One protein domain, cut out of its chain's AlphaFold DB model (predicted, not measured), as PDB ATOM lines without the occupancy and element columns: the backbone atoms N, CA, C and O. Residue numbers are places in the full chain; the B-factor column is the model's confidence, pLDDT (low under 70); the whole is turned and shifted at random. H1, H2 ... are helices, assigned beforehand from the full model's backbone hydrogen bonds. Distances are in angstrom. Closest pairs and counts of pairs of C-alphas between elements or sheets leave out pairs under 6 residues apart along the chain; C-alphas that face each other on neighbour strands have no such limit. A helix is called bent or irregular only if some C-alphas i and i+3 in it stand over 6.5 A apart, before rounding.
ATOM      1  N   ALA A  22     171.910 210.806 129.528       96.25
ATOM      2  CA  ALA A  22     173.208 210.906 130.195       96.25
ATOM      3  C   ALA A  22     173.612 212.338 130.588       96.25
ATOM      4  O   ALA A  22     174.468 212.497 131.458       96.25
ATOM      5  N   GLN A  23     173.050 213.361 129.929       96.06
ATOM      6  CA  GLN A  23     173.550 214.739 129.996       96.06
ATOM      7  C   GLN A  23     173.591 215.264 131.437       96.06
ATOM      8  O   GLN A  23     174.649 215.665 131.923       96.06
ATOM      9  N   ASP A  24     172.460 215.209 132.139       95.62
ATOM     10  CA  ASP A  24     172.340 215.767 133.488       95.62
ATOM     11  C   ASP A  24     173.157 214.965 134.509       95.62
ATOM     12  O   ASP A  24     173.818 215.544 135.374       95.62
ATOM     13  N   ALA A  25     173.169 213.632 134.381       96.56
ATOM     14  CA  ALA A  25     173.956 212.756 135.244       96.56
ATOM     15  C   ALA A  25     175.461 213.035 135.097       96.56
ATOM     16  O   ALA A  25     176.148 213.225 136.103       96.56
ATOM     17  N   GLY A  26     175.958 213.136 133.860       97.81
ATOM     18  CA  GLY A  26     177.351 213.475 133.571       97.81
ATOM     19  C   GLY A  26     177.723 214.879 134.054       97.81
ATOM     20  O   GLY A  26     178.757 215.063 134.697       97.81
ATOM     21  N   PHE A  27     176.849 215.865 133.839       96.69
ATOM     22  CA  PHE A  27     177.071 217.238 134.294       96.69
ATOM     23  C   PHE A  27     177.181 217.337 135.823       96.69
ATOM     24  O   PHE A  27     178.103 217.972 136.343       96.69
ATOM     25  N   ILE A  28     176.274 216.699 136.570       96.75
ATOM     26  CA  ILE A  28     176.325 216.682 138.042       96.75
ATOM     27  C   ILE A  28     177.580 215.940 138.518       96.75
ATOM     28  O   ILE A  28     178.288 216.432 139.401       96.75
ATOM     29  N   MET A  29     177.887 214.793 137.906       97.62
ATOM     30  CA  MET A  29     179.054 213.979 138.237       97.62
ATOM     31  C   MET A  29     180.363 214.753 138.059       97.62
ATOM     32  O   MET A  29     181.194 214.739 138.965       97.62
ATOM     33  N   ALA A  30     180.519 215.515 136.971       97.88
ATOM     34  CA  ALA A  30     181.679 216.386 136.769       97.88
ATOM     35  C   ALA A  30     181.906 217.331 137.955       97.88
ATOM     36  O   ALA A  30     183.026 217.469 138.443       97.88
ATOM     37  N   HIS A  31     180.846 217.955 138.473       96.88
ATOM     38  CA  HIS A  31     180.956 218.901 139.585       96.88
ATOM     39  C   HIS A  31     181.313 218.218 140.911       96.88
ATOM     40  O   HIS A  31     182.034 218.806 141.720       96.88
ATOM     41  N   TYR A  32     180.864 216.978 141.127       96.44
ATOM     42  CA  TYR A  32     181.305 216.174 142.270       96.44
ATOM     43  C   TYR A  32     182.797 215.864 142.148       96.44
ATOM     44  O   TYR A  32     183.565 216.165 143.060       96.44
ATOM     45  N   LEU A  33     183.238 215.366 140.995       96.88
ATOM     46  CA  LEU A  33     184.637 215.007 140.766       96.88
ATOM     47  C   LEU A  33     185.572 216.219 140.891       96.88
ATOM     48  O   LEU A  33     186.581 216.141 141.590       96.88
ATOM     49  N   LEU A  34     185.210 217.376 140.326       97.50
ATOM     50  CA  LEU A  34     185.954 218.630 140.515       97.50
ATOM     51  C   LEU A  34     186.129 218.975 142.005       97.50
ATOM     52  O   LEU A  34     187.207 219.408 142.417       97.50
ATOM     53  N   HIS A  35     185.099 218.747 142.828       96.12
ATOM     54  CA  HIS A  35     185.187 218.949 144.273       96.12
ATOM     55  C   HIS A  35     186.099 217.920 144.954       96.12
ATOM     56  O   HIS A  35     186.904 218.301 145.804       96.12
ATOM     57  N   ALA A  36     186.025 216.645 144.557       96.12
ATOM     58  CA  ALA A  36     186.879 215.582 145.085       96.12
ATOM     59  C   ALA A  36     188.371 215.862 144.827       96.12
ATOM     60  O   ALA A  36     189.176 215.817 145.759       96.12
ATOM     61  N   TYR A  37     188.744 216.241 143.597       96.31
ATOM     62  CA  TYR A  37     190.138 216.570 143.265       96.31
ATOM     63  C   TYR A  37     190.649 217.812 144.005       96.31
ATOM     64  O   TYR A  37     191.827 217.859 144.379       96.31
ATOM     65  N   ASN A  38     189.778 218.804 144.217       97.06
ATOM     66  CA  ASN A  38     190.125 220.048 144.899       97.06
ATOM     67  C   ASN A  38     190.170 219.912 146.430       97.06
ATOM     68  O   ASN A  38     190.846 220.697 147.089       97.06
ATOM     69  N   ASN A  39     189.471 218.931 147.008       95.88
ATOM     70  CA  ASN A  39     189.392 218.743 148.453       95.88
ATOM     71  C   ASN A  39     189.633 217.277 148.864       95.88
ATOM     72  O   ASN A  39     188.682 216.528 149.107       95.88
ATOM     73  N   PRO A  40     190.907 216.876 149.049       92.38
ATOM     74  CA  PRO A  40     191.267 215.504 149.409       92.38
ATOM     75  C   PRO A  40     190.619 214.989 150.700       92.38
ATOM     76  O   PRO A  40     190.419 213.790 150.841       92.38
ATOM     77  N   ARG A  41     190.249 215.875 151.641       96.31
ATOM     78  CA  ARG A  41     189.611 215.476 152.910       96.31
ATOM     79  C   ARG A  41     188.235 214.843 152.730       96.31
ATOM     80  O   ARG A  41     187.799 214.125 153.622       96.31
ATOM     81  N   VAL A  42     187.535 215.166 151.646       95.38
ATOM     82  CA  VAL A  42     186.179 214.666 151.372       95.38
ATOM     83  C   VAL A  42     186.119 213.827 150.101       95.38
ATOM     84  O   VAL A  42     185.042 213.355 149.754       95.38
ATOM     85  N   ALA A  43     187.251 213.632 149.417       95.25
ATOM     86  CA  ALA A  43     187.307 212.972 148.120       95.25
ATOM     87  C   ALA A  43     186.617 211.606 148.145       95.25
ATOM     88  O   ALA A  43     185.752 211.358 147.312       95.25
ATOM     89  N   ASP A  44     186.914 210.772 149.145       95.56
ATOM     90  CA  ASP A  44     186.327 209.435 149.252       95.56
ATOM     91  C   ASP A  44     184.802 209.465 149.317       95.56
ATOM     92  O   ASP A  44     184.153 208.782 148.529       95.56
ATOM     93  N   ALA A  45     184.243 210.314 150.180       96.25
ATOM     94  CA  ALA A  45     182.798 210.463 150.320       96.25
ATOM     95  C   ALA A  45     182.144 211.033 149.051       96.25
ATOM     96  O   ALA A  45     180.989 210.732 148.755       96.25
ATOM     97  N   VAL A  46     182.865 211.865 148.297       96.12
ATOM     98  CA  VAL A  46     182.365 212.454 147.051       96.12
ATOM     99  C   VAL A  46     182.405 211.451 145.895       96.12
ATOM    100  O   VAL A  46     181.465 211.423 145.104       96.12
ATOM    101  N   PHE A  47     183.425 210.592 145.817       96.06
ATOM    102  CA  PHE A  47     183.439 209.464 144.878       96.06
ATOM    103  C   PHE A  47     182.292 208.490 145.168       96.06
ATOM    104  O   PHE A  47     181.553 208.139 144.250       96.06
ATOM    105  N   ASP A  48     182.061 208.151 146.440       96.44
ATOM    106  CA  ASP A  48     180.920 207.313 146.835       96.44
ATOM    107  C   ASP A  48     179.582 207.980 146.466       96.44
ATOM    108  O   ASP A  48     178.637 207.323 146.027       96.44
ATOM    109  N   ALA A  49     179.489 209.308 146.600       95.81
ATOM    110  CA  ALA A  49     178.308 210.061 146.192       95.81
ATOM    111  C   ALA A  49     178.099 210.062 144.668       95.81
ATOM    112  O   ALA A  49     176.952 210.007 144.227       95.81
ATOM    113  N   ALA A  50     179.168 210.106 143.867       96.44
ATOM    114  CA  ALA A  50     179.093 210.017 142.407       96.44
ATOM    115  C   ALA A  50     178.610 208.631 141.948       96.44
ATOM    116  O   ALA A  50     177.728 208.536 141.092       96.44
ATOM    117  N   GLU A  51     179.107 207.565 142.574       97.06
ATOM    118  CA  GLU A  51     178.625 206.205 142.323       97.06
ATOM    119  C   GLU A  51     177.155 206.051 142.732       97.06
ATOM    120  O   GLU A  51     176.324 205.546 141.973       97.06
ATOM    121  N   ARG A  52     176.785 206.574 143.905       97.44
ATOM    122  CA  ARG A  52     175.402 206.540 144.389       97.44
ATOM    123  C   ARG A  52     174.449 207.350 143.511       97.44
ATOM    124  O   ARG A  52     173.306 206.923 143.334       97.44
ATOM    125  N   LEU A  53     174.895 208.483 142.968       96.50
ATOM    126  CA  LEU A  53     174.147 209.280 141.992       96.50
ATOM    127  C   LEU A  53     173.798 208.427 140.770       96.50
ATOM    128  O   LEU A  53     172.621 208.323 140.429       96.50
ATOM    129  N   TRP A  54     174.802 207.799 140.153       97.62
ATOM    130  CA  TRP A  54     174.597 206.965 138.970       97.62
ATOM    131  C   TRP A  54     173.680 205.781 139.256       97.62
ATOM    132  O   TRP A  54     172.667 205.617 138.581       97.62
ATOM    133  N   ASN A  55     173.974 205.010 140.303       97.62
ATOM    134  CA  ASN A  55     173.195 203.822 140.647       97.62
ATOM    135  C   ASN A  55     171.726 204.170 140.932       97.62
ATOM    136  O   ASN A  55     170.823 203.447 140.514       97.62
ATOM    137  N   THR A  56     171.469 205.300 141.599       97.88
ATOM    138  CA  THR A  56     170.099 205.772 141.860       97.88
ATOM    139  C   THR A  56     169.405 206.211 140.571       97.88
ATOM    140  O   THR A  56     168.235 205.891 140.369       97.88
ATOM    141  N   TYR A  57     170.115 206.928 139.696       97.25
ATOM    142  CA  TYR A  57     169.586 207.375 138.411       97.25
ATOM    143  C   TYR A  57     169.239 206.195 137.496       97.25
ATOM    144  O   TYR A  57     168.108 206.092 137.022       97.25
ATOM    145  N   ALA A  58     170.178 205.265 137.317       97.12
ATOM    146  CA  ALA A  58     170.001 204.083 136.487       97.12
ATOM    147  C   ALA A  58     168.866 203.190 137.005       97.12
ATOM    148  O   ALA A  58     168.002 202.784 136.230       97.12
ATOM    149  N   ALA A  59     168.800 202.958 138.321       97.69
ATOM    150  CA  ALA A  59     167.711 202.193 138.924       97.69
ATOM    151  C   ALA A  59     166.340 202.868 138.747       97.69
ATOM    152  O   ALA A  59     165.345 202.181 138.532       97.69
ATOM    153  N   GLY A  60     166.277 204.201 138.828       97.12
ATOM    154  CA  GLY A  60     165.041 204.957 138.618       97.12
ATOM    155  C   GLY A  60     164.551 204.935 137.169       97.12
ATOM    156  O   GLY A  60     163.344 204.950 136.937       97.12
ATOM    157  N   MET A  61     165.472 204.875 136.205       95.88
ATOM    158  CA  MET A  61     165.148 204.752 134.783       95.88
ATOM    159  C   MET A  61     164.764 203.318 134.396       95.88
ATOM    160  O   MET A  61     163.886 203.130 133.553       95.88
ATOM    161  N   GLY A  62     165.386 202.311 135.018       95.88
ATOM    162  CA  GLY A  62     165.138 200.900 134.720       95.88
ATOM    163  C   GLY A  62     165.293 200.606 133.227       95.88
ATOM    164  O   GLY A  62     166.245 201.059 132.595       95.88
ATOM    165  N   ASP A  63     164.308 199.919 132.649       94.75
ATOM    166  CA  ASP A  63     164.298 199.532 131.230       94.75
ATOM    167  C   ASP A  63     164.202 200.725 130.256       94.75
ATOM    168  O   ASP A  63     164.349 200.552 129.047       94.75
ATOM    169  N   LEU A  64     163.937 201.941 130.752       94.06
ATOM    170  CA  LEU A  64     163.920 203.155 129.931       94.06
ATOM    171  C   LEU A  64     165.316 203.741 129.705       94.06
ATOM    172  O   LEU A  64     165.446 204.678 128.919       94.06
ATOM    173  N   LEU A  65     166.342 203.246 130.405       95.56
ATOM    174  CA  LEU A  65     167.713 203.709 130.235       95.56
ATOM    175  C   LEU A  65     168.313 203.086 128.965       95.56
ATOM    176  O   LEU A  65     168.463 201.865 128.911       95.56
ATOM    177  N   PRO A  66     168.692 203.883 127.949       95.00
ATOM    178  CA  PRO A  66     169.353 203.343 126.768       95.00
ATOM    179  C   PRO A  66     170.667 202.638 127.115       95.00
ATOM    180  O   PRO A  66     171.371 203.023 128.057       95.00
ATOM    181  N   GLU A  67     171.043 201.653 126.301       92.38
ATOM    182  CA  GLU A  67     172.376 201.050 126.355       92.38
ATOM    183  C   GLU A  67     173.468 202.126 126.216       92.38
ATOM    184  O   GLU A  67     173.253 203.176 125.607       92.38
ATOM    185  N   ALA A  68     174.639 201.887 126.813       94.44
ATOM    186  CA  ALA A  68     175.774 202.820 126.827       94.44
ATOM    187  C   ALA A  68     175.497 204.213 127.446       94.44
ATOM    188  O   ALA A  68     176.337 205.116 127.347       94.44
ATOM    189  N   THR A  69     174.364 204.413 128.139       97.00
ATOM    190  CA  THR A  69     174.099 205.683 128.839       97.00
ATOM    191  C   THR A  69     175.145 205.972 129.914       97.00
ATOM    192  O   THR A  69     175.496 207.134 130.102       97.00
ATOM    193  N   GLU A  70     175.686 204.941 130.572       97.56
ATOM    194  CA  GLU A  70     176.779 205.090 131.543       97.56
ATOM    195  C   GLU A  70     178.033 205.669 130.895       97.56
ATOM    196  O   GLU A  70     178.520 206.719 131.311       97.56
ATOM    197  N   THR A  71     178.496 205.030 129.820       97.62
ATOM    198  CA  THR A  71     179.642 205.479 129.026       97.62
ATOM    199  C   THR A  71     179.432 206.911 128.550       97.62
ATOM    200  O   THR A  71     180.300 207.764 128.723       97.62
ATOM    201  N   THR A  72     178.237 207.230 128.045       97.88
ATOM    202  CA  THR A  72     177.918 208.595 127.605       97.88
ATOM    203  C   THR A  72     177.945 209.585 128.776       97.88
ATOM    204  O   THR A  72     178.417 210.706 128.615       97.88
ATOM    205  N   ALA A  73     177.479 209.203 129.970       98.06
ATOM    206  CA  ALA A  73     177.503 210.072 131.151       98.06
ATOM    207  C   ALA A  73     178.937 210.351 131.612       98.06
ATOM    208  O   ALA A  73     179.258 211.489 131.954       98.06
ATOM    209  N   LEU A  74     179.811 209.348 131.554       98.25
ATOM    210  CA  LEU A  74     181.238 209.479 131.848       98.25
ATOM    211  C   LEU A  74     181.947 210.378 130.832       98.25
ATOM    212  O   LEU A  74     182.685 211.283 131.227       98.25
ATOM    213  N   GLN A  75     181.652 210.209 129.542       98.19
ATOM    214  CA  GLN A  75     182.176 211.071 128.483       98.19
ATOM    215  C   GLN A  75     181.731 212.527 128.674       98.19
ATOM    216  O   GLN A  75     182.561 213.437 128.604       98.19
ATOM    217  N   GLN A  76     180.448 212.759 128.982       98.00
ATOM    218  CA  GLN A  76     179.931 214.091 129.315       98.00
ATOM    219  C   GLN A  76     180.607 214.663 130.566       98.00
ATOM    220  O   GLN A  76     180.974 215.837 130.578       98.00
ATOM    221  N   ALA A  77     180.830 213.843 131.595       98.25
ATOM    222  CA  ALA A  77     181.499 214.281 132.811       98.25
ATOM    223  C   ALA A  77     182.955 214.701 132.544       98.25
ATOM    224  O   ALA A  77     183.374 215.767 132.994       98.25
ATOM    225  N   GLY A  78     183.711 213.919 131.767       98.12
ATOM    226  CA  GLY A  78     185.085 214.255 131.382       98.12
ATOM    227  C   GLY A  78     185.161 215.529 130.535       98.12
ATOM    228  O   GLY A  78     185.982 216.411 130.806       98.12
ATOM    229  N   LEU A  79     184.256 215.677 129.562       97.75
ATOM    230  CA  LEU A  79     184.133 216.894 128.753       97.75
ATOM    231  C   LEU A  79     183.842 218.126 129.615       97.75
ATOM    232  O   LEU A  79     184.533 219.139 129.487       97.75
ATOM    233  N   GLU A  80     182.862 218.040 130.515       98.06
ATOM    234  CA  GLU A  80     182.498 219.136 131.414       98.06
ATOM    235  C   GLU A  80     183.651 219.468 132.373       98.06
ATOM    236  O   GLU A  80     183.972 220.640 132.559       98.06
ATOM    237  N   MET A  81     184.357 218.468 132.915       98.19
ATOM    238  CA  MET A  81     185.556 218.692 133.733       98.19
ATOM    239  C   MET A  81     186.613 219.504 132.974       98.19
ATOM    240  O   MET A  81     187.104 220.503 133.504       98.19
ATOM    241  N   LEU A  82     186.933 219.143 131.726       97.50
ATOM    242  CA  LEU A  82     187.878 219.915 130.909       97.50
ATOM    243  C   LEU A  82     187.349 221.312 130.582       97.50
ATOM    244  O   LEU A  82     188.092 222.288 130.686       97.50
ATOM    245  N   PHE A  83     186.068 221.442 130.247       97.88
ATOM    246  CA  PHE A  83     185.454 222.735 129.956       97.88
ATOM    247  C   PHE A  83     185.483 223.680 131.168       97.88
ATOM    248  O   PHE A  83     185.719 224.881 131.019       97.88
ATOM    249  N   ARG A  84     185.331 223.145 132.383       98.06
ATOM    250  CA  ARG A  84     185.446 223.901 133.638       98.06
ATOM    251  C   ARG A  84     186.881 224.249 134.026       98.06
ATOM    252  O   ARG A  84     187.063 225.164 134.828       98.06
ATOM    253  N   ILE A  85     187.888 223.575 133.479       97.75
ATOM    254  CA  ILE A  85     189.297 223.906 133.725       97.75
ATOM    255  C   ILE A  85     189.868 224.813 132.634       97.75
ATOM    256  O   ILE A  85     190.530 225.791 132.961       97.75
ATOM    257  N   ASP A  86     189.607 224.540 131.360       96.31
ATOM    258  CA  ASP A  86     190.271 225.215 130.234       96.31
ATOM    259  C   ASP A  86     189.308 225.954 129.299       96.31
ATOM    260  O   ASP A  86     189.741 226.747 128.464       96.31
ATOM    261  N   GLY A  87     188.002 225.726 129.436       95.69
ATOM    262  CA  GLY A  87     186.987 226.348 128.594       95.69
ATOM    263  C   GLY A  87     186.679 227.798 128.969       95.69
ATOM    264  O   GLY A  87     187.383 228.457 129.736       95.69
ATOM    265  N   ILE A  88     185.576 228.301 128.411       92.88
ATOM    266  CA  ILE A  88     185.117 229.683 128.620       92.88
ATOM    267  C   ILE A  88     184.442 229.893 129.986       92.88
ATOM    268  O   ILE A  88     184.436 231.013 130.491       92.88
ATOM    269  N   ASN A  89     183.899 228.837 130.606       89.19
ATOM    270  CA  ASN A  89     183.140 228.917 131.861       89.19
ATOM    271  C   ASN A  89     183.859 228.212 133.022       89.19
ATOM    272  O   ASN A  89     183.365 227.230 133.586       89.19
ATOM    273  N   GLN A  90     185.051 228.703 133.357       96.44
ATOM    274  CA  GLN A  90     185.935 228.030 134.307       96.44
ATOM    275  C   GLN A  90     185.459 228.116 135.760       96.44
ATOM    276  O   GLN A  90     184.972 229.155 136.219       96.44
ATOM    277  N   VAL A  91     185.712 227.054 136.528       96.06
ATOM    278  CA  VAL A  91     185.585 227.090 137.988       96.06
ATOM    279  C   VAL A  91     186.759 227.859 138.597       96.06
ATOM    280  O   VAL A  91     187.920 227.480 138.476       96.06
ATOM    281  N   ARG A  92     186.465 228.970 139.280       94.31
ATOM    282  CA  ARG A  92     187.503 229.872 139.819       94.31
ATOM    283  C   ARG A  92     188.059 229.460 141.181       94.31
ATOM    284  O   ARG A  92     189.048 230.031 141.622       94.31
ATOM    285  N   TYR A  93     187.428 228.496 141.848       95.25
ATOM    286  CA  TYR A  93     187.857 228.020 143.167       95.25
ATOM    287  C   TYR A  93     188.993 226.983 143.100       95.25
ATOM    288  O   TYR A  93     189.588 226.685 144.130       95.25
ATOM    289  N   ILE A  94     189.302 226.442 141.912       97.00
ATOM    290  CA  ILE A  94     190.436 225.533 141.686       97.00
ATOM    291  C   ILE A  94     191.612 226.350 141.145       97.00
ATOM    292  O   ILE A  94     191.732 226.592 139.939       97.00
ATOM    293  N   THR A  95     192.462 226.812 142.058       95.50
ATOM    294  CA  THR A  95     193.585 227.709 141.744       95.50
ATOM    295  C   THR A  95     194.932 226.999 141.663       95.50
ATOM    296  O   THR A  95     195.876 227.571 141.135       95.50
ATOM    297  N   ASP A  96     195.040 225.783 142.199       97.44
ATOM    298  CA  ASP A  96     196.283 225.011 142.192       97.44
ATOM    299  C   ASP A  96     196.495 224.318 140.837       97.44
ATOM    300  O   ASP A  96     195.684 223.492 140.407       97.44
ATOM    301  N   ASP A  97     197.600 224.636 140.162       97.19
ATOM    302  CA  ASP A  97     197.912 224.087 138.838       97.19
ATOM    303  C   ASP A  97     198.149 222.570 138.856       97.19
ATOM    304  O   ASP A  97     197.844 221.887 137.874       97.19
ATOM    305  N   GLY A  98     198.624 222.020 139.976       98.12
ATOM    306  CA  GLY A  98     198.774 220.579 140.167       98.12
ATOM    307  C   GLY A  98     197.423 219.863 140.219       98.12
ATOM    308  O   GLY A  98     197.241 218.821 139.588       98.12
ATOM    309  N   VAL A  99     196.433 220.430 140.912       97.81
ATOM    310  CA  VAL A  99     195.043 219.946 140.916       97.81
ATOM    311  C   VAL A  99     194.449 220.028 139.510       97.81
ATOM    312  O   VAL A  99     193.884 219.041 139.039       97.81
ATOM    313  N   ARG A 100     194.630 221.151 138.800       98.25
ATOM    314  CA  ARG A 100     194.158 221.304 137.410       98.25
ATOM    315  C   ARG A 100     194.776 220.252 136.486       98.25
ATOM    316  O   ARG A 100     194.073 219.676 135.664       98.25
ATOM    317  N   ALA A 101     196.073 219.973 136.621       98.19
ATOM    318  CA  ALA A 101     196.752 218.934 135.846       98.19
ATOM    319  C   ALA A 101     196.187 217.531 136.125       98.19
ATOM    320  O   ALA A 101     195.917 216.796 135.175       98.19
ATOM    321  N   ARG A 102     195.933 217.186 137.395       97.38
ATOM    322  CA  ARG A 102     195.300 215.907 137.764       97.38
ATOM    323  C   ARG A 102     193.891 215.770 137.189       97.38
ATOM    324  O   ARG A 102     193.571 214.725 136.643       97.38
ATOM    325  N   ILE A 103     193.088 216.835 137.225       97.75
ATOM    326  CA  ILE A 103     191.744 216.842 136.623       97.75
ATOM    327  C   ILE A 103     191.812 216.567 135.117       97.75
ATOM    328  O   ILE A 103     191.030 215.770 134.609       97.75
ATOM    329  N   ARG A 104     192.768 217.172 134.397       97.81
ATOM    330  CA  ARG A 104     192.966 216.890 132.964       97.81
ATOM    331  C   ARG A 104     193.371 215.441 132.709       97.81
ATOM    332  O   ARG A 104     192.889 214.831 131.757       97.81
ATOM    333  N   GLN A 105     194.262 214.905 133.543       97.25
ATOM    334  CA  GLN A 105     194.707 213.518 133.444       97.25
ATOM    335  C   GLN A 105     193.546 212.543 133.659       97.25
ATOM    336  O   GLN A 105     193.419 211.607 132.875       97.25
ATOM    337  N   ALA A 106     192.696 212.801 134.654       96.62
ATOM    338  CA  ALA A 106     191.539 211.977 134.978       96.62
ATOM    339  C   ALA A 106     190.410 212.088 133.947       96.62
ATOM    340  O   ALA A 106     189.815 211.086 133.571       96.62
ATOM    341  N   ALA A 107     190.138 213.286 133.422       97.56
ATOM    342  CA  ALA A 107     189.067 213.495 132.446       97.56
ATOM    343  C   ALA A 107     189.316 212.774 131.109       97.56
ATOM    344  O   ALA A 107     188.376 212.399 130.413       97.56
ATOM    345  N   ARG A 108     190.587 212.567 130.738       96.25
ATOM    346  CA  ARG A 108     190.965 211.943 129.465       96.25
ATOM    347  C   ARG A 108     190.452 210.503 129.301       96.25
ATOM    348  O   ARG A 108     189.811 210.260 128.282       96.25
ATOM    349  N   PRO A 109     190.734 209.544 130.205       96.12
ATOM    350  CA  PRO A 109     190.165 208.202 130.108       96.12
ATOM    351  C   PRO A 109     188.637 208.236 130.167       96.12
ATOM    352  O   PRO A 109     188.013 207.533 129.389       96.12
ATOM    353  N   MET A 110     188.026 209.142 130.942       97.38
ATOM    354  CA  MET A 110     186.562 209.250 130.976       97.38
ATOM    355  C   MET A 110     185.923 209.552 129.616       97.38
ATOM    356  O   MET A 110     184.789 209.160 129.364       97.38
ATOM    357  N   MET A 111     186.645 210.253 128.742       95.88
ATOM    358  CA  MET A 111     186.178 210.596 127.401       95.88
ATOM    359  C   MET A 111     186.487 209.538 126.338       95.88
ATOM    360  O   MET A 111     185.898 209.596 125.262       95.88
ATOM    361  N   LEU A 112     187.470 208.669 126.576       95.50
ATOM    362  CA  LEU A 112     188.101 207.866 125.521       95.50
ATOM    363  C   LEU A 112     188.113 206.361 125.805       95.50
ATOM    364  O   LEU A 112     188.408 205.595 124.892       95.50
ATOM    365  N   ASP A 113     187.887 205.951 127.050       95.12
ATOM    366  CA  ASP A 113     187.826 204.551 127.457       95.12
ATOM    367  C   ASP A 113     186.363 204.117 127.578       95.12
ATOM    368  O   ASP A 113     185.675 204.457 128.543       95.12
ATOM    369  N   ASP A 114     185.891 203.375 126.579       93.69
ATOM    370  CA  ASP A 114     184.503 202.914 126.509       93.69
ATOM    371  C   ASP A 114     184.200 201.775 127.503       93.69
ATOM    372  O   ASP A 114     183.031 201.508 127.782       93.69
ATOM    373  N   GLU A 115     185.233 201.137 128.072       94.25
ATOM    374  CA  GLU A 115     185.110 200.075 129.085       94.25
ATOM    375  C   GLU A 115     185.061 200.633 130.514       94.25
ATOM    376  O   GLU A 115     184.838 199.904 131.488       94.25
ATOM    377  N   MET A 116     185.294 201.935 130.670       95.06
ATOM    378  CA  MET A 116     185.272 202.579 131.970       95.06
ATOM    379  C   MET A 116     183.835 202.655 132.501       95.06
ATOM    380  O   MET A 116     182.887 202.977 131.789       95.06
ATOM    381  N   THR A 117     183.687 202.398 133.799       96.12
ATOM    382  CA  THR A 117     182.405 202.459 134.512       96.12
ATOM    383  C   THR A 117     182.470 203.489 135.629       96.12
ATOM    384  O   THR A 117     183.553 203.887 136.070       96.12
ATOM    385  N   VAL A 118     181.313 203.906 136.138       96.00
ATOM    386  CA  VAL A 118     181.224 204.845 137.261       96.00
ATOM    387  C   VAL A 118     181.882 204.259 138.512       96.00
ATOM    388  O   VAL A 118     182.579 204.977 139.227       96.00
ATOM    389  N   ALA A 119     181.763 202.948 138.733       93.88
ATOM    390  CA  ALA A 119     182.464 202.253 139.816       93.88
ATOM    391  C   ALA A 119     184.002 202.350 139.693       93.88
ATOM    392  O   ALA A 119     184.719 202.299 140.691       93.88
ATOM    393  N   GLY A 120     184.525 202.533 138.476       92.38
ATOM    394  CA  GLY A 120     185.950 202.705 138.200       92.38
ATOM    395  C   GLY A 120     186.499 204.112 138.464       92.38
ATOM    396  O   GLY A 120     187.718 204.282 138.480       92.38
ATOM    397  N   LEU A 121     185.649 205.119 138.714       90.25
ATOM    398  CA  LEU A 121     186.054 206.535 138.813       90.25
ATOM    399  C   LEU A 121     187.099 206.823 139.890       90.25
ATOM    400  O   LEU A 121     187.869 207.770 139.780       90.25
TER     401      LEU A 121
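What this domain is: This is residues 22 to 121 of the 124 residues of an uncharacterized protein of Gemmatimonadetes bacterium (UniProt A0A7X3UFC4). What does the model look like as a whole? Two helical hairpins pack together: the longest helix, H2, folds back along H1, and H4 folds back along H3, with H1 in the core, crossing H3. Residues 59 to 64 of H2 stick out at one end, and the short H5 packs on H2. What is it made of? It is an all-helix domain of 100 printed residues with five named helices, H1 to H5 in chain order, and no named strand. How large is it? It is compact, with a radius of gyration of the C-alphas of 13.1 A, and elongated, spanning 42 by 26 by 22 A.

Where its parts are: Where is the longest helix? H2, residues 43 to 64, is 31.2 A long; it has a kink of 32 degrees near residue 58 and is irregular, with C-alphas 60 and 63 9.2 A apart. Where are the other long helices? H1, residues 22 to 38, begins at C-alpha 22 (173.208, 210.906, 130.195) and is 24.2 A long. H3, residues 69 to 86, is 25.4 A long, and H4, residues 97 to 112, is 23.2 A long. Where does the last helix end? H5, residues 118 to 121, is 5.3 A long and ends at C-alpha 121 (186.054, 206.535, 138.813).

How they stand to each other: What does the hub, H1, touch? H1 and H2 form a hairpin at a shallow tilt of 7 degrees, opposite ways, with closest C-alphas those of Ala 36 and Ala 43, 4.0 A apart. H1 touches H3 at a steep tilt of 49 degrees, the same way, closest at the C-alphas of Gly 26 and Ala 73, 4.2 A. With residues 34 to 38 alone it touches H4, closest at the C-alphas of Asn 38 and Val 99, 6.3 A. How do the others stand? H3 and H4 form a hairpin at a shallow tilt of 30 degrees, opposite ways, with the C-alphas of Gln 75 and Met 111 closest at 4.2 A. H2, with residues 47 to 54 alone, touches H5, closest at the C-alphas of Glu 51 and Val 118, 5.9 A; H2 and H4 are apart. Are the helix backbones complete? In H1 and H3 every O i to N i+4 pair is within hydrogen-bond range, in H2 16 of 18 and in H4 10 of 12; H5 is too short for such a pair.

The domain as a whole: How far does it reach? The two C-alphas farthest apart, those of Asp 63 and Asp 96, are 42.3 A apart. Are there cuts or long links? The printed part has no cut; the links H1 to H2, H2 to H3 and H4 to H5 are tight, and H3 to H4 is short. Is any part of low confidence? The mean pLDDT of the printed part is 96.4, and no printed residue is under 70.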